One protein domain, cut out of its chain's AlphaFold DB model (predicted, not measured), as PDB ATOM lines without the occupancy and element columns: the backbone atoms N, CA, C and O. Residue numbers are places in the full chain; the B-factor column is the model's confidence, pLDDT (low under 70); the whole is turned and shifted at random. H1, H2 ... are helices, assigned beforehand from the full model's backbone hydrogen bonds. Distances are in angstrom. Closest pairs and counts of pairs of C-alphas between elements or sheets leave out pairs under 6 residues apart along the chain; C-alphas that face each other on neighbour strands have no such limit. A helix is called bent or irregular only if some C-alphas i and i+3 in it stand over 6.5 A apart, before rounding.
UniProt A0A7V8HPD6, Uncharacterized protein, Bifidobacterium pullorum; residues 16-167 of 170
ATOM      1  N   VAL A  16     159.374 268.406 162.794       53.00
ATOM      2  CA  VAL A  16     158.632 269.674 162.975       53.00
ATOM      3  C   VAL A  16     159.125 270.467 164.195       53.00
ATOM      4  O   VAL A  16     159.121 271.697 164.209       53.00
ATOM      5  N   ILE A  17     159.567 269.774 165.246       51.75
ATOM      6  CA  ILE A  17     160.122 270.434 166.435       51.75
ATOM      7  C   ILE A  17     161.521 270.979 166.136       51.75
ATOM      8  O   ILE A  17     161.851 272.069 166.596       51.75
ATOM      9  N   ALA A  18     162.311 270.273 165.326       50.28
ATOM     10  CA  ALA A  18     163.617 270.741 164.882       50.28
ATOM     11  C   ALA A  18     163.533 272.027 164.041       50.28
ATOM     12  O   ALA A  18     164.310 272.953 164.270       50.28
ATOM     13  N   GLU A  19     162.557 272.128 163.136       51.47
ATOM     14  CA  GLU A  19     162.299 273.343 162.346       51.47
ATOM     15  C   GLU A  19     161.824 274.521 163.218       51.47
ATOM     16  O   GLU A  19     162.193 275.677 163.009       51.47
ATOM     17  N   LEU A  20     161.046 274.246 164.268       53.25
ATOM     18  CA  LEU A  20     160.648 275.272 165.236       53.25
ATOM     19  C   LEU A  20     161.817 275.724 166.122       53.25
ATOM     20  O   LEU A  20     161.893 276.893 166.502       53.25
ATOM     21  N   TRP A  21     162.753 274.829 166.434       59.22
ATOM     22  CA  TRP A  21     163.958 275.158 167.195       59.22
ATOM     23  C   TRP A  21     164.989 275.959 166.403       59.22
ATOM     24  O   TRP A  21     165.770 276.679 167.030       59.22
ATOM     25  N   SER A  22     164.987 275.885 165.069       53.22
ATOM     26  CA  SER A  22     165.945 276.610 164.227       53.22
ATOM     27  C   SER A  22     165.675 278.116 164.130       53.22
ATOM     28  O   SER A  22     166.575 278.860 163.757       53.22
ATOM     29  N   HIS A  23     164.465 278.576 164.470       51.72
ATOM     30  CA  HIS A  23     164.045 279.975 164.302       51.72
ATOM     31  C   HIS A  23     164.087 280.824 165.582       51.72
ATOM     32  O   HIS A  23     163.946 282.042 165.508       51.72
ATOM     33  N   ALA A  24     164.255 280.217 166.758       52.91
ATOM     34  CA  ALA A  24     164.358 280.964 168.010       52.91
ATOM     35  C   ALA A  24     165.817 281.362 168.268       52.91
ATOM     36  O   ALA A  24     166.699 280.505 168.168       52.91
ATOM     37  N   GLU A  25     166.078 282.615 168.661       59.34
ATOM     38  CA  GLU A  25     167.417 283.015 169.109       59.34
ATOM     39  C   GLU A  25     167.889 282.045 170.212       59.34
ATOM     40  O   GLU A  25     167.138 281.757 171.153       59.34
ATOM     41  N   PRO A  26     169.060 281.410 170.048       62.03
ATOM     42  CA  PRO A  26     169.446 280.275 170.883       62.03
ATOM     43  C   PRO A  26     169.845 280.677 172.308       62.03
ATOM     44  O   PRO A  26     169.729 279.848 173.203       62.03
ATOM     45  N   ASP A  27     170.225 281.937 172.534       68.50
ATOM     46  CA  ASP A  27     170.851 282.402 173.780       68.50
ATOM     47  C   ASP A  27     170.046 283.504 174.504       68.50
ATOM     48  O   ASP A  27     170.622 284.279 175.262       68.50
ATOM     49  N   SER A  28     168.729 283.591 174.287       79.88
ATOM     50  CA  SER A  28     167.861 284.557 174.982       79.88
ATOM     51  C   SER A  28     166.883 283.883 175.944       79.88
ATOM     52  O   SER A  28     166.463 282.738 175.731       79.88
ATOM     53  N   LEU A  29     166.478 284.590 176.999       81.19
ATOM     54  CA  LEU A  29     165.502 284.110 177.976       81.19
ATOM     55  C   LEU A  29     164.177 283.694 177.303       81.19
ATOM     56  O   LEU A  29     163.726 282.566 177.548       81.19
ATOM     57  N   PRO A  30     163.570 284.494 176.398       79.81
ATOM     58  CA  PRO A  30     162.383 284.065 175.657       79.81
ATOM     59  C   PRO A  30     162.635 282.814 174.805       79.81
ATOM     60  O   PRO A  30     161.781 281.925 174.738       79.81
ATOM     61  N   GLY A  31     163.813 282.711 174.182       82.56
ATOM     62  CA  GLY A  31     164.194 281.571 173.350       82.56
ATOM     63  C   GLY A  31     164.329 280.269 174.141       82.56
ATOM     64  O   GLY A  31     163.899 279.209 173.674       82.56
ATOM     65  N   VAL A  32     164.896 280.330 175.345       87.06
ATOM     66  CA  VAL A  32     165.047 279.168 176.229       87.06
ATOM     67  C   VAL A  32     163.701 278.752 176.837       87.06
ATOM     68  O   VAL A  32     163.376 277.563 176.842       87.06
ATOM     69  N   LEU A  33     162.874 279.709 177.274       84.88
ATOM     70  CA  LEU A  33     161.526 279.439 177.796       84.88
ATOM     71  C   LEU A  33     160.621 278.778 176.753       84.88
ATOM     72  O   LEU A  33     159.916 277.810 177.054       84.88
ATOM     73  N   TRP A  34     160.669 279.261 175.512       83.38
ATOM     74  CA  TRP A  34     159.935 278.650 174.408       83.38
ATOM     75  C   TRP A  34     160.349 277.190 174.188       83.38
ATOM     76  O   TRP A  34     159.496 276.307 174.071       83.38
ATOM     77  N   ARG A  35     161.657 276.905 174.199       86.81
ATOM     78  CA  ARG A  35     162.179 275.538 174.060       86.81
ATOM     79  C   ARG A  35     161.744 274.632 175.208       86.81
ATOM     80  O   ARG A  35     161.342 273.502 174.941       86.81
ATOM     81  N   LEU A  36     161.745 275.118 176.451       87.62
ATOM     82  CA  LEU A  36     161.207 274.374 177.597       87.62
ATOM     83  C   LEU A  36     159.721 274.041 177.419       87.62
ATOM     84  O   LEU A  36     159.303 272.901 177.633       87.62
ATOM     85  N   TYR A  37     158.918 275.018 176.994       84.31
ATOM     86  CA  TYR A  37     157.492 274.815 176.750       84.31
ATOM     87  C   TYR A  37     157.239 273.761 175.661       84.31
ATOM     88  O   TYR A  37     156.399 272.866 175.821       84.31
ATOM     89  N   MET A  38     157.992 273.835 174.562       84.50
ATOM     90  CA  MET A  38     157.925 272.852 173.486       84.50
ATOM     91  C   MET A  38     158.356 271.460 173.949       84.50
ATOM     92  O   MET A  38     157.653 270.491 173.656       84.50
ATOM     93  N   LEU A  39     159.459 271.361 174.698       86.75
ATOM     94  CA  LEU A  39     159.948 270.105 175.264       86.75
ATOM     95  C   LEU A  39     158.866 269.447 176.125       86.75
ATOM     96  O   LEU A  39     158.519 268.292 175.884       86.75
ATOM     97  N   ARG A  40     158.255 270.195 177.055       88.19
ATOM     98  CA  ARG A  40     157.153 269.683 177.880       88.19
ATOM     99  C   ARG A  40     155.990 269.191 177.024       88.19
ATOM    100  O   ARG A  40     155.472 268.098 177.248       88.19
ATOM    101  N   THR A  41     155.556 270.004 176.063       85.00
ATOM    102  CA  THR A  41     154.413 269.673 175.198       85.00
ATOM    103  C   THR A  41     154.674 268.386 174.419       85.00
ATOM    104  O   THR A  41     153.800 267.526 174.316       85.00
ATOM    105  N   TRP A  42     155.890 268.228 173.901       86.12
ATOM    106  CA  TRP A  42     156.317 267.021 173.212       86.12
ATOM    107  C   TRP A  42     156.359 265.805 174.141       86.12
ATOM    108  O   TRP A  42     155.801 264.762 173.794       86.12
ATOM    109  N   MET A  43     156.935 265.954 175.339       87.06
ATOM    110  CA  MET A  43     157.002 264.887 176.339       87.06
ATOM    111  C   MET A  43     155.617 264.360 176.711       87.06
ATOM    112  O   MET A  43     155.383 263.155 176.685       87.06
ATOM    113  N   ARG A  44     154.671 265.270 176.968       87.06
ATOM    114  CA  ARG A  44     153.279 264.942 177.306       87.06
ATOM    115  C   ARG A  44     152.549 264.197 176.187       87.06
ATOM    116  O   ARG A  44     151.690 263.376 176.480       87.06
ATOM    117  N   LYS A  45     152.863 264.484 174.921       86.12
ATOM    118  CA  LYS A  45     152.225 263.834 173.762       86.12
ATOM    119  C   LYS A  45     152.825 262.471 173.419       86.12
ATOM    120  O   LYS A  45     152.177 261.693 172.728       86.12
ATOM    121  N   ARG A  46     154.070 262.195 173.825       84.44
ATOM    122  CA  ARG A  46     154.818 260.990 173.416       84.44
ATOM    123  C   ARG A  46     155.386 260.205 174.596       84.44
ATOM    124  O   ARG A  46     156.460 259.616 174.476       84.44
ATOM    125  N   THR A  47     154.658 260.162 175.706       87.25
ATOM    126  CA  THR A  47     155.062 259.493 176.954       87.25
ATOM    127  C   THR A  47     155.533 258.054 176.729       87.25
ATOM    128  O   THR A  47     156.639 257.717 177.146       87.25
ATOM    129  N   THR A  48     154.778 257.235 175.985       87.88
ATOM    130  CA  THR A  48     155.139 255.837 175.669       87.88
ATOM    131  C   THR A  48     156.476 255.725 174.939       87.88
ATOM    132  O   THR A  48     157.369 254.985 175.356       87.88
ATOM    133  N   ALA A  49     156.634 256.469 173.841       86.56
ATOM    134  CA  ALA A  49     157.836 256.409 173.010       86.56
ATOM    135  C   ALA A  49     159.068 256.911 173.775       86.56
ATOM    136  O   ALA A  49     160.159 256.360 173.648       86.56
ATOM    137  N   ILE A  50     158.883 257.936 174.600       89.00
ATOM    138  CA  ILE A  50     159.937 258.507 175.432       89.00
ATOM    139  C   ILE A  50     160.345 257.542 176.541       89.00
ATOM    140  O   ILE A  50     161.538 257.357 176.743       89.00
ATOM    141  N   ALA A  51     159.401 256.879 177.212       89.38
ATOM    142  CA  ALA A  51     159.717 255.873 178.223       89.38
ATOM    143  C   ALA A  51     160.546 254.715 177.632       89.38
ATOM    144  O   ALA A  51     161.484 254.227 178.262       89.38
ATOM    145  N   GLN A  52     160.248 254.301 176.394       88.81
ATOM    146  CA  GLN A  52     161.048 253.304 175.674       88.81
ATOM    147  C   GLN A  52     162.462 253.811 175.361       88.81
ATOM    148  O   GLN A  52     163.434 253.110 175.636       88.81
ATOM    149  N   LEU A  53     162.592 255.026 174.817       88.50
ATOM    150  CA  LEU A  53     163.894 255.626 174.508       88.50
ATOM    151  C   LEU A  53     164.729 255.876 175.767       88.50
ATOM    152  O   LEU A  53     165.936 255.660 175.737       88.50
ATOM    153  N   TRP A  54     164.098 256.277 176.870       88.31
ATOM    154  CA  TRP A  54     164.761 256.469 178.154       88.31
ATOM    155  C   TRP A  54     165.403 255.175 178.644       88.31
ATOM    156  O   TRP A  54     166.585 255.170 178.963       88.31
ATOM    157  N   ARG A  55     164.664 254.057 178.622       87.56
ATOM    158  CA  ARG A  55     165.201 252.743 179.018       87.56
ATOM    159  C   ARG A  55     166.393 252.298 178.168       87.56
ATOM    160  O   ARG A  55     167.258 251.594 178.672       87.56
ATOM    161  N   LEU A  56     166.441 252.705 176.899       87.31
ATOM    162  CA  LEU A  56     167.596 252.452 176.033       87.31
ATOM    163  C   LEU A  56     168.769 253.387 176.358       87.31
ATOM    164  O   LEU A  56     169.915 252.954 176.365       87.31
ATOM    165  N   GLY A  57     168.491 254.671 176.595       82.25
ATOM    166  CA  GLY A  57     169.512 255.711 176.706       82.25
ATOM    167  C   GLY A  57     170.143 255.867 178.091       82.25
ATOM    168  O   GLY A  57     171.342 256.132 178.176       82.25
ATOM    169  N   GLU A  58     169.362 255.720 179.164       81.88
ATOM    170  CA  GLU A  58     169.774 256.011 180.546       81.88
ATOM    171  C   GLU A  58     170.955 255.157 181.028       81.88
ATOM    172  O   GLU A  58     171.913 255.756 181.531       81.88
ATOM    173  N   PRO A  59     170.990 253.824 180.797       73.62
ATOM    174  CA  PRO A  59     172.036 252.969 181.363       73.62
ATOM    175  C   PRO A  59     173.452 253.335 180.903       73.62
ATOM    176  O   PRO A  59     174.431 252.975 181.545       73.62
ATOM    177  N   THR A  60     173.572 254.054 179.782       65.75
ATOM    178  CA  THR A  60     174.859 254.539 179.258       65.75
ATOM    179  C   THR A  60     175.223 255.922 179.801       65.75
ATOM    180  O   THR A  60     176.399 256.245 179.927       65.75
ATOM    181  N   VAL A  61     174.227 256.751 180.128       64.25
ATOM    182  CA  VAL A  61     174.434 258.146 180.547       64.25
ATOM    183  C   VAL A  61     174.602 258.271 182.068       64.25
ATOM    184  O   VAL A  61     175.199 259.258 182.482       64.25
ATOM    185  N   THR A  62     174.159 257.280 182.868       61.47
ATOM    186  CA  THR A  62     174.352 257.017 184.333       61.47
ATOM    187  C   THR A  62     174.147 258.157 185.351       61.47
ATOM    188  O   THR A  62     173.776 257.901 186.491       61.47
ATOM    189  N   SER A  63     174.314 259.421 184.972       59.78
ATOM    190  CA  SER A  63     174.120 260.624 185.790       59.78
ATOM    191  C   SER A  63     172.689 261.167 185.693       59.78
ATOM    192  O   SER A  63     172.308 262.087 186.417       59.78
ATOM    193  N   ALA A  64     171.881 260.622 184.777       60.59
ATOM    194  CA  ALA A  64     170.617 261.226 184.394       60.59
ATOM    195  C   ALA A  64     169.481 261.003 185.397       60.59
ATOM    196  O   ALA A  64     168.725 261.937 185.659       60.59
ATOM    197  N   SER A  65     169.389 259.813 186.004       58.97
ATOM    198  CA  SER A  65     168.403 259.541 187.058       58.97
ATOM    199  C   SER A  65     168.583 260.481 188.262       58.97
ATOM    200  O   SER A  65     167.602 261.016 188.782       58.97
ATOM    201  N   ALA A  66     169.836 260.779 188.627       61.16
ATOM    202  CA  ALA A  66     170.171 261.631 189.768       61.16
ATOM    203  C   ALA A  66     169.785 263.106 189.562       61.16
ATOM    204  O   ALA A  66     169.306 263.751 190.491       61.16
ATOM    205  N   ILE A  67     169.974 263.640 188.352       62.44
ATOM    206  CA  ILE A  67     169.698 265.055 188.059       62.44
ATOM    207  C   ILE A  67     168.225 265.255 187.696       62.44
ATOM    208  O   ILE A  67     167.597 266.214 188.140       62.44
ATOM    209  N   ALA A  68     167.644 264.352 186.904       66.69
ATOM    210  CA  ALA A  68     166.287 264.523 186.401       66.69
ATOM    211  C   ALA A  68     165.204 264.134 187.426       66.69
ATOM    212  O   ALA A  68     164.059 264.572 187.275       66.69
ATOM    213  N   GLY A  69     165.551 263.365 188.469       66.50
ATOM    214  CA  GLY A  69     164.591 262.808 189.431       66.50
ATOM    215  C   GLY A  69     163.700 261.728 188.812       66.50
ATOM    216  O   GLY A  69     162.588 261.499 189.278       66.50
ATOM    217  N   VAL A  70     164.166 261.112 187.722       68.06
ATOM    218  CA  VAL A  70     163.429 260.119 186.936       68.06
ATOM    219  C   VAL A  70     163.953 258.736 187.289       68.06
ATOM    220  O   VAL A  70     165.167 258.519 187.323       68.06
ATOM    221  N   ASN A  71     163.042 257.794 187.535       71.50
ATOM    222  CA  ASN A  71     163.389 256.391 187.754       71.50
ATOM    223  C   ASN A  71     164.189 255.830 186.569       71.50
ATOM    224  O   ASN A  71     164.028 256.268 185.432       71.50
ATOM    225  N   GLN A  72     165.018 254.813 186.811       70.69
ATOM    226  CA  GLN A  72     165.799 254.171 185.747       70.69
ATOM    227  C   GLN A  72     164.909 253.576 184.637       70.69
ATOM    228  O   GLN A  72     165.238 253.624 183.452       70.69
ATOM    229  N   ALA A  73     163.736 253.069 185.019       79.81
ATOM    230  CA  ALA A  73     162.707 252.573 184.115       79.81
ATOM    231  C   ALA A  73     161.401 253.355 184.335       79.81
ATOM    232  O   ALA A  73     160.491 252.846 184.987       79.81
ATOM    233  N   PRO A  74     161.299 254.595 183.824       83.38
ATOM    234  CA  PRO A  74     160.133 255.423 184.058       83.38
ATOM    235  C   PRO A  74     158.926 254.856 183.320       83.38
ATOM    236  O   PRO A  74     159.015 254.360 182.187       83.38
ATOM    237  N   THR A  75     157.784 254.950 183.982       88.88
ATOM    238  CA  THR A  75     156.471 254.771 183.377       88.88
ATOM    239  C   THR A  75     156.099 255.997 182.544       88.88
ATOM    240  O   THR A  75     156.761 257.036 182.564       88.88
ATOM    241  N   GLU A  76     155.017 255.897 181.783       88.62
ATOM    242  CA  GLU A  76     154.486 257.031 181.023       88.62
ATOM    243  C   GLU A  76     154.049 258.188 181.925       88.62
ATOM    244  O   GLU A  76     154.242 259.355 181.576       88.62
ATOM    245  N   GLU A  77     153.496 257.855 183.091       88.69
ATOM    246  CA  GLU A  77     153.103 258.821 184.110       88.69
ATOM    247  C   GLU A  77     154.328 259.532 184.693       88.69
ATOM    248  O   GLU A  77     154.326 260.760 184.781       88.69
ATOM    249  N   ASP A  78     155.418 258.801 184.957       88.94
ATOM    250  CA  ASP A  78     156.686 259.399 185.395       88.94
ATOM    251  C   ASP A  78     157.225 260.397 184.359       88.94
ATOM    252  O   ASP A  78     157.687 261.484 184.716       88.94
ATOM    253  N   ILE A  79     157.137 260.076 183.061       89.50
ATOM    254  CA  ILE A  79     157.545 260.994 181.986       89.50
ATOM    255  C   ILE A  79     156.674 262.255 181.978       89.50
ATOM    256  O   ILE A  79     157.196 263.367 181.854       89.50
ATOM    257  N   ALA A  80     155.357 262.103 182.113       88.06
ATOM    258  CA  ALA A  80     154.435 263.232 182.155       88.06
ATOM    259  C   ALA A  80     154.701 264.134 183.372       88.06
ATOM    260  O   ALA A  80     154.817 265.352 183.215       88.06
ATOM    261  N   ALA A  81     154.880 263.538 184.553       88.81
ATOM    262  CA  ALA A  81     155.220 264.241 185.784       88.81
ATOM    263  C   ALA A  81     156.572 264.960 185.675       88.81
ATOM    264  O   ALA A  81     156.709 266.104 186.107       88.81
ATOM    265  N   THR A  82     157.559 264.337 185.028       88.81
ATOM    266  CA  THR A  82     158.864 264.954 184.754       88.81
ATOM    267  C   THR A  82     158.724 266.179 183.857       88.81
ATOM    268  O   THR A  82     159.297 267.225 184.153       88.81
ATOM    269  N   ALA A  83     157.929 266.081 182.788       87.25
ATOM    270  CA  ALA A  83     157.673 267.191 181.873       87.25
ATOM    271  C   ALA A  83     157.049 268.391 182.601       87.25
ATOM    272  O   ALA A  83     157.460 269.538 182.408       87.25
ATOM    273  N   ASP A  84     156.064 268.111 183.455       88.25
ATOM    274  CA  ASP A  84     155.379 269.116 184.259       88.25
ATOM    275  C   ASP A  84     156.316 269.719 185.313       88.25
ATOM    276  O   ASP A  84     156.353 270.937 185.471       88.25
ATOM    277  N   SER A  85     157.140 268.895 185.963       88.38
ATOM    278  CA  SER A  85     158.117 269.317 186.970       88.38
ATOM    279  C   SER A  85     159.227 270.201 186.394       88.38
ATOM    280  O   SER A  85     159.592 271.193 187.022       88.38
ATOM    281  N   ILE A  86     159.752 269.878 185.208       87.62
ATOM    282  CA  ILE A  86     160.777 270.689 184.534       87.62
ATOM    283  C   ILE A  86     160.223 272.082 184.226       87.62
ATOM    284  O   ILE A  86     160.848 273.081 184.579       87.62
ATOM    285  N   LEU A  87     159.035 272.171 183.615       84.38
ATOM    286  CA  LEU A  87     158.462 273.475 183.286       84.38
ATOM    287  C   LEU A  87     158.024 274.235 184.541       84.38
ATOM    288  O   LEU A  87     158.276 275.428 184.628       84.38
ATOM    289  N   ALA A  88     157.399 273.575 185.519       84.56
ATOM    290  CA  ALA A  88     157.002 274.229 186.764       84.56
ATOM    291  C   ALA A  88     158.220 274.798 187.504       84.56
ATOM    292  O   ALA A  88     158.190 275.955 187.917       84.56
ATOM    293  N   GLY A  89     159.316 274.033 187.591       83.50
ATOM    294  CA  GLY A  89     160.561 274.466 188.228       83.50
ATOM    295  C   GLY A  89     161.168 275.720 187.597       83.50
ATOM    296  O   GLY A  89     161.759 276.528 188.311       83.50
ATOM    297  N   ALA A  90     160.946 275.929 186.295       84.00
ATOM    298  CA  ALA A  90     161.359 277.139 185.594       84.00
ATOM    299  C   ALA A  90     160.637 278.410 186.092       84.00
ATOM    300  O   ALA A  90     161.181 279.501 185.957       84.00
ATOM    301  N   PHE A  91     159.443 278.280 186.683       77.94
ATOM    302  CA  PHE A  91     158.641 279.403 187.186       77.94
ATOM    303  C   PHE A  91     158.598 279.514 188.717       77.94
ATOM    304  O   PHE A  91     158.242 280.577 189.220       77.94
ATOM    305  N   THR A  92     158.912 278.450 189.467       76.00
ATOM    306  CA  THR A  92     158.639 278.395 190.919       76.00
ATOM    307  C   THR A  92     159.848 278.184 191.828       76.00
ATOM    308  O   THR A  92     159.702 278.387 193.032       76.00
ATOM    309  N   GLY A  93     161.011 277.762 191.317       66.12
ATOM    310  CA  GLY A  93     162.098 277.267 192.177       66.12
ATOM    311  C   GLY A  93     163.491 277.747 191.789       66.12
ATOM    312  O   GLY A  93     164.065 278.588 192.472       66.12
ATOM    313  N   ASP A  94     164.049 277.205 190.708       81.88
ATOM    314  CA  ASP A  94     165.383 277.553 190.209       81.88
ATOM    315  C   ASP A  94     165.434 277.265 188.703       81.88
ATOM    316  O   ASP A  94     165.463 276.113 188.256       81.88
ATOM    317  N   PHE A  95     165.418 278.339 187.914       89.19
ATOM    318  CA  PHE A  95     165.401 278.272 186.456       89.19
ATOM    319  C   PHE A  95     166.627 277.546 185.884       89.19
ATOM    320  O   PHE A  95     166.492 276.779 184.929       89.19
ATOM    321  N   ALA A  96     167.808 277.709 186.491       91.25
ATOM    322  CA  ALA A  96     169.014 277.022 186.036       91.25
ATOM    323  C   ALA A  96     168.939 275.515 186.301       91.25
ATOM    324  O   ALA A  96     169.348 274.725 185.454       91.25
ATOM    325  N   VAL A  97     168.369 275.102 187.436       89.56
ATOM    326  CA  VAL A  97     168.129 273.677 187.720       89.56
ATOM    327  C   VAL A  97     167.118 273.085 186.739       89.56
ATOM    328  O   VAL A  97     167.323 271.977 186.245       89.56
ATOM    329  N   ALA A  98     166.049 273.811 186.407       90.69
ATOM    330  CA  ALA A  98     165.090 273.369 185.394       90.69
ATOM    331  C   ALA A  98     165.752 273.168 184.017       90.69
ATOM    332  O   ALA A  98     165.494 272.163 183.351       90.69
ATOM    333  N   LEU A  99     166.642 274.082 183.619       92.06
ATOM    334  CA  LEU A  99     167.435 273.977 182.392       92.06
ATOM    335  C   LEU A  99     168.387 272.778 182.417       92.06
ATOM    336  O   LEU A  99     168.406 272.016 181.456       92.06
ATOM    337  N   ASP A 100     169.129 272.557 183.501       91.25
ATOM    338  CA  ASP A 100     170.025 271.397 183.593       91.25
ATOM    339  C   ASP A 100     169.247 270.073 183.540       91.25
ATOM    340  O   ASP A 100     169.655 269.137 182.851       91.25
ATOM    341  N   ARG A 101     168.073 270.002 184.180       90.75
ATOM    342  CA  ARG A 101     167.177 268.837 184.076       90.75
ATOM    343  C   ARG A 101     166.683 268.617 182.650       90.75
ATOM    344  O   ARG A 101     166.665 267.479 182.185       90.75
ATOM    345  N   ALA A 102     166.304 269.689 181.957       91.12
ATOM    346  CA  ALA A 102     165.905 269.627 180.557       91.12
ATOM    347  C   ALA A 102     167.056 269.146 179.661       91.12
ATOM    348  O   ALA A 102     166.838 268.266 178.832       91.12
ATOM    349  N   ALA A 103     168.273 269.663 179.871       91.31
ATOM    350  CA  ALA A 103     169.474 269.285 179.128       91.31
ATOM    351  C   ALA A 103     169.772 267.787 179.267       91.31
ATOM    352  O   ALA A 103     169.811 267.059 178.273       91.31
ATOM    353  N   VAL A 104     169.873 267.316 180.512       90.56
ATOM    354  CA  VAL A 104     170.123 265.908 180.838       90.56
ATOM    355  C   VAL A 104     169.047 265.006 180.245       90.56
ATOM    356  O   VAL A 104     169.357 263.970 179.656       90.56
ATOM    357  N   PHE A 105     167.776 265.403 180.348       89.62
ATOM    358  CA  PHE A 105     166.687 264.647 179.750       89.62
ATOM    359  C   PHE A 105     166.850 264.533 178.226       89.62
ATOM    360  O   PHE A 105     166.769 263.433 177.675       89.62
ATOM    361  N   THR A 106     167.117 265.645 177.533       89.44
ATOM    362  CA  THR A 106     167.312 265.628 176.077       89.44
ATOM    363  C   THR A 106     168.511 264.783 175.648       89.44
ATOM    364  O   THR A 106     168.406 264.084 174.638       89.44
ATOM    365  N   ASP A 107     169.596 264.760 176.428       90.62
ATOM    366  CA  ASP A 107     170.772 263.928 176.156       90.62
ATOM    367  C   ASP A 107     170.467 262.429 176.266       90.62
ATOM    368  O   ASP A 107     170.845 261.655 175.383       90.62
ATOM    369  N   VAL A 108     169.724 262.003 177.295       90.31
ATOM    370  CA  VAL A 108     169.304 260.595 177.439       90.31
ATOM    371  C   VAL A 108     168.472 260.144 176.247       90.31
ATOM    372  O   VAL A 108     168.713 259.077 175.679       90.31
ATOM    373  N   ILE A 109     167.500 260.959 175.837       89.69
ATOM    374  CA  ILE A 109     166.640 260.636 174.698       89.69
ATOM    375  C   ILE A 109     167.443 260.613 173.396       89.69
ATOM    376  O   ILE A 109     167.263 259.696 172.591       89.69
ATOM    377  N   ALA A 110     168.345 261.575 173.185       89.75
ATOM    378  CA  ALA A 110     169.236 261.577 172.030       89.75
ATOM    379  C   ALA A 110     170.107 260.312 171.986       89.75
ATOM    380  O   ALA A 110     170.268 259.708 170.922       89.75
ATOM    381  N   ASN A 111     170.608 259.859 173.138       91.25
ATOM    382  CA  ASN A 111     171.347 258.606 173.240       91.25
ATOM    383  C   ASN A 111     170.468 257.385 172.912       91.25
ATOM    384  O   ASN A 111     170.864 256.539 172.111       91.25
ATOM    385  N   GLY A 112     169.243 257.318 173.443       90.38
ATOM    386  CA  GLY A 112     168.291 256.246 173.129       90.38
ATOM    387  C   GLY A 112     167.949 256.173 171.635       90.38
ATOM    388  O   GLY A 112     167.892 255.088 171.053       90.38
ATOM    389  N   LEU A 113     167.795 257.327 170.978       88.38
ATOM    390  CA  LEU A 113     167.617 257.419 169.525       88.38
ATOM    391  C   LEU A 113     168.854 256.928 168.770       88.38
ATOM    392  O   LEU A 113     168.710 256.241 167.756       88.38
ATOM    393  N   ARG A 114     170.054 257.245 169.280       91.56
ATOM    394  CA  ARG A 114     171.320 256.744 168.740       91.56
ATOM    395  C   ARG A 114     171.420 255.236 168.766       91.56
ATOM    396  O   ARG A 114     171.642 254.630 167.721       91.56
ATOM    397  N   ILE A 115     171.201 254.648 169.933       91.19
ATOM    398  CA  ILE A 115     171.217 253.198 170.126       91.19
ATOM    399  C   ILE A 115     170.198 252.532 169.200       91.19
ATOM    400  O   ILE A 115     170.544 251.595 168.483       91.19
ATOM    401  N   ARG A 116     168.969 253.062 169.134       89.44
ATOM    402  CA  ARG A 116     167.925 252.500 168.271       89.44
ATOM    403  C   ARG A 116     168.307 252.524 166.792       89.44
ATOM    404  O   ARG A 116     168.103 251.529 166.109       89.44
ATOM    405  N   ALA A 117     168.841 253.634 166.284       88.38
ATOM    406  CA  ALA A 117     169.194 253.707 164.868       88.38
ATOM    407  C   ALA A 117     170.384 252.806 164.514       88.38
ATOM    408  O   ALA A 117     170.388 252.225 163.434       88.38
ATOM    409  N   HIS A 118     171.363 252.671 165.416       90.62
ATOM    410  CA  HIS A 118     172.471 251.732 165.230       90.62
ATOM    411  C   HIS A 118     171.982 250.283 165.215       90.62
ATOM    412  O   HIS A 118     172.359 249.546 164.313       90.62
ATOM    413  N   GLY A 119     171.081 249.903 166.130       89.00
ATOM    414  CA  GLY A 119     170.457 248.573 166.132       89.00
ATOM    415  C   GLY A 119     169.733 248.259 164.818       89.00
ATOM    416  O   GLY A 119     169.952 247.208 164.233       89.00
ATOM    417  N   MET A 120     168.982 249.223 164.269       85.56
ATOM    418  CA  MET A 120     168.292 249.057 162.978       85.56
ATOM    419  C   MET A 120     169.230 248.779 161.793       85.56
ATOM    420  O   MET A 120     168.792 248.191 160.808       85.56
ATOM    421  N   VAL A 121     170.475 249.258 161.844       83.56
ATOM    422  CA  VAL A 121     171.472 249.029 160.787       83.56
ATOM    423  C   VAL A 121     172.274 247.753 161.054       83.56
ATOM    424  O   VAL A 121     172.667 247.090 160.101       83.56
ATOM    425  N   ALA A 122     172.505 247.403 162.323       82.50
ATOM    426  CA  ALA A 122     173.246 246.209 162.725       82.50
ATOM    427  C   ALA A 122     172.450 244.905 162.539       82.50
ATOM    428  O   ALA A 122     173.051 243.879 162.241       82.50
ATOM    429  N   ASP A 123     171.121 244.950 162.671       70.25
ATOM    430  CA  ASP A 123     170.240 243.782 162.512       70.25
ATOM    431  C   ASP A 123     170.070 243.334 161.042       70.25
ATOM    432  O   ASP A 123     169.393 242.340 160.773       70.25
ATOM    433  N   TYR A 124     170.648 244.058 160.074       65.62
ATOM    434  CA  TYR A 124     170.533 243.747 158.647       65.62
ATOM    435  C   TYR A 124     171.767 242.973 158.162       65.62
ATOM    436  O   TYR A 124     172.838 243.551 157.974       65.62
ATOM    437  N   ASP A 125     171.605 241.664 157.963       60.66
ATOM    438  CA  ASP A 125     172.642 240.795 157.404       60.66
ATOM    439  C   ASP A 125     172.780 241.037 155.891       60.66
ATOM    440  O   ASP A 125     171.795 241.215 155.165       60.66
ATOM    441  N   SER A 126     174.020 241.131 155.422       58.19
ATOM    442  CA  SER A 126     174.356 241.626 154.090       58.19
ATOM    443  C   SER A 126     174.210 240.538 153.030       58.19
ATOM    444  O   SER A 126     175.206 239.934 152.659       58.19
ATOM    445  N   ASP A 127     173.003 240.311 152.515       55.34
ATOM    446  CA  ASP A 127     172.807 239.566 151.262       55.34
ATOM    447  C   ASP A 127     171.484 239.952 150.573       55.34
ATOM    448  O   ASP A 127     170.506 239.212 150.559       55.34
ATOM    449  N   ALA A 128     171.474 241.179 150.037       54.56
ATOM    450  CA  ALA A 128     170.707 241.704 148.894       54.56
ATOM    451  C   ALA A 128     170.316 243.162 149.167       54.56
ATOM    452  O   ALA A 128     169.549 243.448 150.084       54.56
ATOM    453  N   ALA A 129     170.800 244.079 148.323       62.22
ATOM    454  CA  ALA A 129     170.395 245.482 148.317       62.22
ATOM    455  C   ALA A 129     168.910 245.612 147.928       62.22
ATOM    456  O   ALA A 129     168.571 245.857 146.769       62.22
ATOM    457  N   SER A 130     168.024 245.396 148.897       70.25
ATOM    458  CA  SER A 130     166.574 245.468 148.742       70.25
ATOM    459  C   SER A 130     166.069 246.891 149.011       70.25
ATOM    460  O   SER A 130     166.732 247.713 149.654       70.25
ATOM    461  N   ASP A 131     164.866 247.214 148.538       78.00
ATOM    462  CA  ASP A 131     164.229 248.499 148.857       78.00
ATOM    463  C   ASP A 131     163.892 248.639 150.361       78.00
ATOM    464  O   ASP A 131     163.803 249.761 150.880       78.00
ATOM    465  N   ASP A 132     163.822 247.524 151.095       78.69
ATOM    466  CA  ASP A 132     163.662 247.506 152.552       78.69
ATOM    467  C   ASP A 132     164.931 247.977 153.281       78.69
ATOM    468  O   ASP A 132     164.833 248.710 154.273       78.69
ATOM    469  N   GLU A 133     166.124 247.658 152.767       81.31
ATOM    470  CA  GLU A 133     167.397 248.159 153.305       81.31
ATOM    471  C   GLU A 133     167.473 249.689 153.177       81.31
ATOM    472  O   GLU A 133     167.762 250.400 154.147       81.31
ATOM    473  N   LYS A 134     167.138 250.226 151.992       83.75
ATOM    474  CA  LYS A 134     167.101 251.681 151.751       83.75
ATOM    475  C   LYS A 134     166.114 252.366 152.692       83.75
ATOM    476  O   LYS A 134     166.437 253.399 153.283       83.75
ATOM    477  N   THR A 135     164.933 251.777 152.866       84.88
ATOM    478  CA  THR A 135     163.894 252.298 153.764       84.88
ATOM    479  C   THR A 135     164.355 252.294 155.222       84.88
ATOM    480  O   THR A 135     164.141 253.274 155.943       84.88
ATOM    481  N   THR A 136     165.026 251.230 155.662       85.00
ATOM    482  CA  THR A 136     165.560 251.091 157.026       85.00
ATOM    483  C   THR A 136     166.685 252.086 157.286       85.00
ATOM    484  O   THR A 136     166.637 252.820 158.277       85.00
ATOM    485  N   ARG A 137     167.631 252.223 156.349       86.19
ATOM    486  CA  ARG A 137     168.715 253.214 156.411       86.19
ATOM    487  C   ARG A 137     168.175 254.646 156.443       86.19
ATOM    488  O   ARG A 137     168.639 255.453 157.245       86.19
ATOM    489  N   ALA A 138     167.153 254.958 155.644       85.69
ATOM    490  CA  ALA A 138     166.505 256.270 155.663       85.69
ATOM    491  C   ALA A 138     165.807 256.559 157.006       85.69
ATOM    492  O   ALA A 138     165.895 257.673 157.524       85.69
ATOM    493  N   LYS A 139     165.142 255.560 157.608       81.62
ATOM    494  CA  LYS A 139     164.563 255.685 158.957       81.62
ATOM    495  C   LYS A 139     165.653 255.916 160.008       81.62
ATOM    496  O   LYS A 139     165.512 256.831 160.815       81.62
ATOM    497  N   ALA A 140     166.740 255.147 159.976       84.94
ATOM    498  CA  ALA A 140     167.866 255.309 160.893       84.94
ATOM    499  C   ALA A 140     168.517 256.701 160.767       84.94
ATOM    500  O   ALA A 140     168.775 257.356 161.777       84.94
ATOM    501  N   ALA A 141     168.694 257.202 159.541       86.38
ATOM    502  CA  ALA A 141     169.217 258.544 159.288       86.38
ATOM    503  C   ALA A 141     168.325 259.648 159.883       86.38
ATOM    504  O   ALA A 141     168.839 260.573 160.513       86.38
ATOM    505  N   ARG A 142     166.993 259.530 159.772       84.25
ATOM    506  CA  ARG A 142     166.058 260.465 160.429       84.25
ATOM    507  C   ARG A 142     166.189 260.442 161.952       84.25
ATOM    508  O   ARG A 142     166.234 261.498 162.576       84.25
ATOM    509  N   LEU A 143     166.331 259.257 162.556       83.44
ATOM    510  CA  LEU A 143     166.572 259.141 164.001       83.44
ATOM    511  C   LEU A 143     167.901 259.780 164.422       83.44
ATOM    512  O   LEU A 143     167.944 260.444 165.455       83.44
ATOM    513  N   MET A 144     168.963 259.631 163.620       86.69
ATOM    514  CA  MET A 144     170.248 260.308 163.852       86.69
ATOM    515  C   MET A 144     170.118 261.824 163.781       86.69
ATOM    516  O   MET A 144     170.647 262.521 164.644       86.69
ATOM    517  N   HIS A 145     169.404 262.331 162.776       84.06
ATOM    518  CA  HIS A 145     169.174 263.761 162.614       84.06
ATOM    519  C   HIS A 145     168.411 264.342 163.813       84.06
ATOM    520  O   HIS A 145     168.857 265.293 164.452       84.06
ATOM    521  N   THR A 146     167.316 263.685 164.191       80.88
ATOM    522  CA  THR A 146     166.530 263.990 165.390       80.88
ATOM    523  C   THR A 146     167.390 263.975 166.665       80.88
ATOM    524  O   THR A 146     167.310 264.906 167.470       80.88
ATOM    525  N   ALA A 147     168.253 262.970 166.850       84.06
ATOM    526  CA  ALA A 147     169.162 262.905 167.996       84.06
ATOM    527  C   ALA A 147     170.150 264.083 168.027       84.06
ATOM    528  O   ALA A 147     170.360 264.681 169.080       84.06
ATOM    529  N   ALA A 148     170.718 264.463 166.878       84.06
ATOM    530  CA  ALA A 148     171.635 265.598 166.781       84.06
ATOM    531  C   ALA A 148     170.955 266.927 167.155       84.06
ATOM    532  O   ALA A 148     171.541 267.742 167.871       84.06
ATOM    533  N   ASN A 149     169.701 267.121 166.739       84.50
ATOM    534  CA  ASN A 149     168.918 268.302 167.101       84.50
ATOM    535  C   ASN A 149     168.637 268.354 168.611       84.50
ATOM    536  O   ASN A 149     168.789 269.410 169.224       84.50
ATOM    537  N   LEU A 150     168.311 267.216 169.235       84.94
ATOM    538  CA  LEU A 150     168.142 267.125 170.691       84.94
ATOM    539  C   LEU A 150     169.433 267.441 171.455       84.94
ATOM    540  O   LEU A 150     169.380 268.185 172.428       84.94
ATOM    541  N   MET A 151     170.586 266.956 170.990       88.12
ATOM    542  CA  MET A 151     171.886 267.290 171.592       88.12
ATOM    543  C   MET A 151     172.227 268.780 171.454       88.12
ATOM    544  O   MET A 151     172.829 269.371 172.347       88.12
ATOM    545  N   SER A 152     171.855 269.412 170.337       88.44
ATOM    546  CA  SER A 152     171.999 270.864 170.175       88.44
ATOM    547  C   SER A 152     171.139 271.619 171.195       88.44
ATOM    548  O   SER A 152     171.624 272.516 171.884       88.44
ATOM    549  N   THR A 153     169.889 271.191 171.372       87.75
ATOM    550  CA  THR A 153     168.976 271.739 172.381       87.75
ATOM    551  C   THR A 153     169.488 271.528 173.809       87.75
ATOM    552  O   THR A 153     169.407 272.450 174.619       87.75
ATOM    553  N   ALA A 154     170.093 270.377 174.115       90.00
ATOM    554  CA  ALA A 154     170.722 270.126 175.412       90.00
ATOM    555  C   ALA A 154     171.822 271.154 175.721       90.00
ATOM    556  O   ALA A 154     171.856 271.733 176.808       90.00
ATOM    557  N   LYS A 155     172.675 271.460 174.732       90.94
ATOM    558  CA  LYS A 155     173.719 272.492 174.856       90.94
ATOM    559  C   LYS A 155     173.133 273.879 175.097       90.94
ATOM    560  O   LYS A 155     173.675 274.619 175.915       90.94
ATOM    561  N   VAL A 156     172.040 274.220 174.412       91.31
ATOM    562  CA  VAL A 156     171.316 275.483 174.628       91.31
ATOM    563  C   VAL A 156     170.818 275.575 176.067       91.31
ATOM    564  O   VAL A 156     171.056 276.584 176.725       91.31
ATOM    565  N   PHE A 157     170.195 274.521 176.598       92.00
ATOM    566  CA  PHE A 157     169.735 274.521 177.986       92.00
ATOM    567  C   PHE A 157     170.884 274.640 178.985       92.00
ATOM    568  O   PHE A 157     170.816 275.471 179.887       92.00
ATOM    569  N   HIS A 158     171.969 273.888 178.795       92.19
ATOM    570  CA  HIS A 158     173.118 273.959 179.693       92.19
ATOM    571  C   HIS A 158     173.769 275.352 179.686       92.19
ATOM    572  O   HIS A 158     174.066 275.925 180.734       92.19
ATOM    573  N   ARG A 159     173.921 275.955 178.501       92.44
ATOM    574  CA  ARG A 159     174.410 277.332 178.362       92.44
ATOM    575  C   ARG A 159     173.449 278.341 178.990       92.44
ATOM    576  O   ARG A 159     173.905 279.231 179.702       92.44
ATOM    577  N   GLY A 160     172.143 278.169 178.796       91.94
ATOM    578  CA  GLY A 160     171.108 278.967 179.449       91.94
ATOM    579  C   GLY A 160     171.196 278.899 180.976       91.94
ATOM    580  O   GLY A 160     171.117 279.936 181.632       91.94
ATOM    581  N   ALA A 161     171.447 277.715 181.549       92.56
ATOM    582  CA  ALA A 161     171.617 277.541 182.995       92.56
ATOM    583  C   ALA A 161     172.833 278.317 183.512       92.56
ATOM    584  O   ALA A 161     172.751 279.008 184.528       92.56
ATOM    585  N   VAL A 162     173.956 278.241 182.791       92.94
ATOM    586  CA  VAL A 162     175.177 278.990 183.114       92.94
ATOM    587  C   VAL A 162     174.939 280.500 183.023       92.94
ATOM    588  O   VAL A 162     175.275 281.226 183.956       92.94
ATOM    589  N   LEU A 163     174.330 280.988 181.938       92.44
ATOM    590  CA  LEU A 163     174.040 282.414 181.762       92.44
ATOM    591  C   LEU A 163     173.080 282.939 182.836       92.44
ATOM    592  O   LEU A 163     173.331 284.010 183.388       92.44
ATOM    593  N   TRP A 164     172.045 282.170 183.187       91.44
ATOM    594  CA  TRP A 164     171.105 282.520 184.251       91.44
ATOM    595  C   TRP A 164     171.800 282.667 185.607       91.44
ATOM    596  O   TRP A 164     171.646 283.691 186.268       91.44
ATOM    597  N   ARG A 165     172.640 281.694 185.995       92.19
ATOM    598  CA  ARG A 165     173.420 281.752 187.249       92.19
ATOM    599  C   ARG A 165     174.323 282.981 187.336       92.19
ATOM    600  O   ARG A 165     174.624 283.439 188.433       92.19
ATOM    601  N   HIS A 166     174.767 283.499 186.195       92.75
ATOM    602  CA  HIS A 166     175.615 284.684 186.117       92.75
ATOM    603  C   HIS A 166     174.848 285.991 185.870       92.75
ATOM    604  O   HIS A 166     175.498 287.030 185.758       92.75
ATOM    605  N   GLY A 167     173.512 285.959 185.775       89.06
ATOM    606  CA  GLY A 167     172.692 287.139 185.477       89.06
ATOM    607  C   GLY A 167     172.965 287.734 184.093       89.06
ATOM    608  O   GLY A 167     172.970 288.949 183.948       89.06
TER     609      GLY A 167
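Overview. This is residues 16 to 167 of the 170 residues of an uncharacterized protein of Bifidobacterium pullorum (UniProt A0A7V8HPD6). A long helical hairpin, H6 and H7 side by side, makes the long axis, and its loop sticks out at one end with residues 126 to 131. Toward the other end the shorter antiparallel pair H2 and H5 packs on it to make an up-and-down bundle of four helices, each running against the one before, while H3 crosses H6 about perpendicularly and short H4 packs on H6. The printed part has 152 residues with seven named helices, H1 to H7 in chain order, and no named strand; the class is all helix. It is compact, with a radius of gyration of the C-alphas of 16.5 A, yet elongated, spanning 58 by 33 by 24 A.

Arrangement. Start at the longest helix, H7, residues 131 to 165. H6, residues 95 to 122, forms a hairpin with it, opposite ways at a shallow tilt of 17 degrees; their closest C-alphas, Ala 103 and Ala 154, are 4.0 A apart. H6 is the hub, touching five helices. H5, residues 76 to 92, touches it with residues 86 to 90 alone, closest at the C-alphas of Ile 86 and Ala 98, 5.2 A; this hairpin has a shallow tilt of 32 degrees, only just short of steep. H2, residues 29 to 45, touches H5 at a shallow tilt of 20 degrees, opposite ways, with C-alphas 40 and 83 4.7 A apart. H2 also touches H7 with residues 29 to 35 alone, closest at C-alphas 32 and 157, 6.8 A. H3, residues 47 to 61, touches H6 at 89 degrees, about perpendicular, with C-alphas 57 and 112 3.8 A apart. H4, residues 64 to 68, touches H6, closest at C-alphas 68 and 101, 5.0 A. H1, residues 16 to 21, only just touches H7, with 3 pairs of C-alphas within 8 A, closest at Ala 18 and Asn 149, 6.2 A. H3 and H7 are apart. Every O i to N i+4 pair is within hydrogen-bond range in H1, H2, H4, H6 and H7; H3 has 8 of 11 and H5 12 of 13.

Along the chain. Find C-alpha 131 at (164.229, 248.499, 148.857); from there H7 runs 51.6 A to C-alpha 165 at (173.420, 281.752, 187.249). H6 begins at C-alpha 95, (165.401, 278.272, 186.456), and is 40.7 A long. H2 measures 24.6 A, H5 23.9 A, H3 19.7 A, H1 8.7 A and H4 5.8 A. H3 is irregular, but only just: C-alphas 56 and 59 are 7.0 A apart.

Size, cuts and confidence. The farthest C-alphas, Asp 127 and Gly 167, are 58.6 A apart. The printed part has no cut, and no link is long. Look for pLDDT under 70 at residues 16 to 27, 60 to 70, 93 and 124 to 129; the mean of the printed part is 81.1.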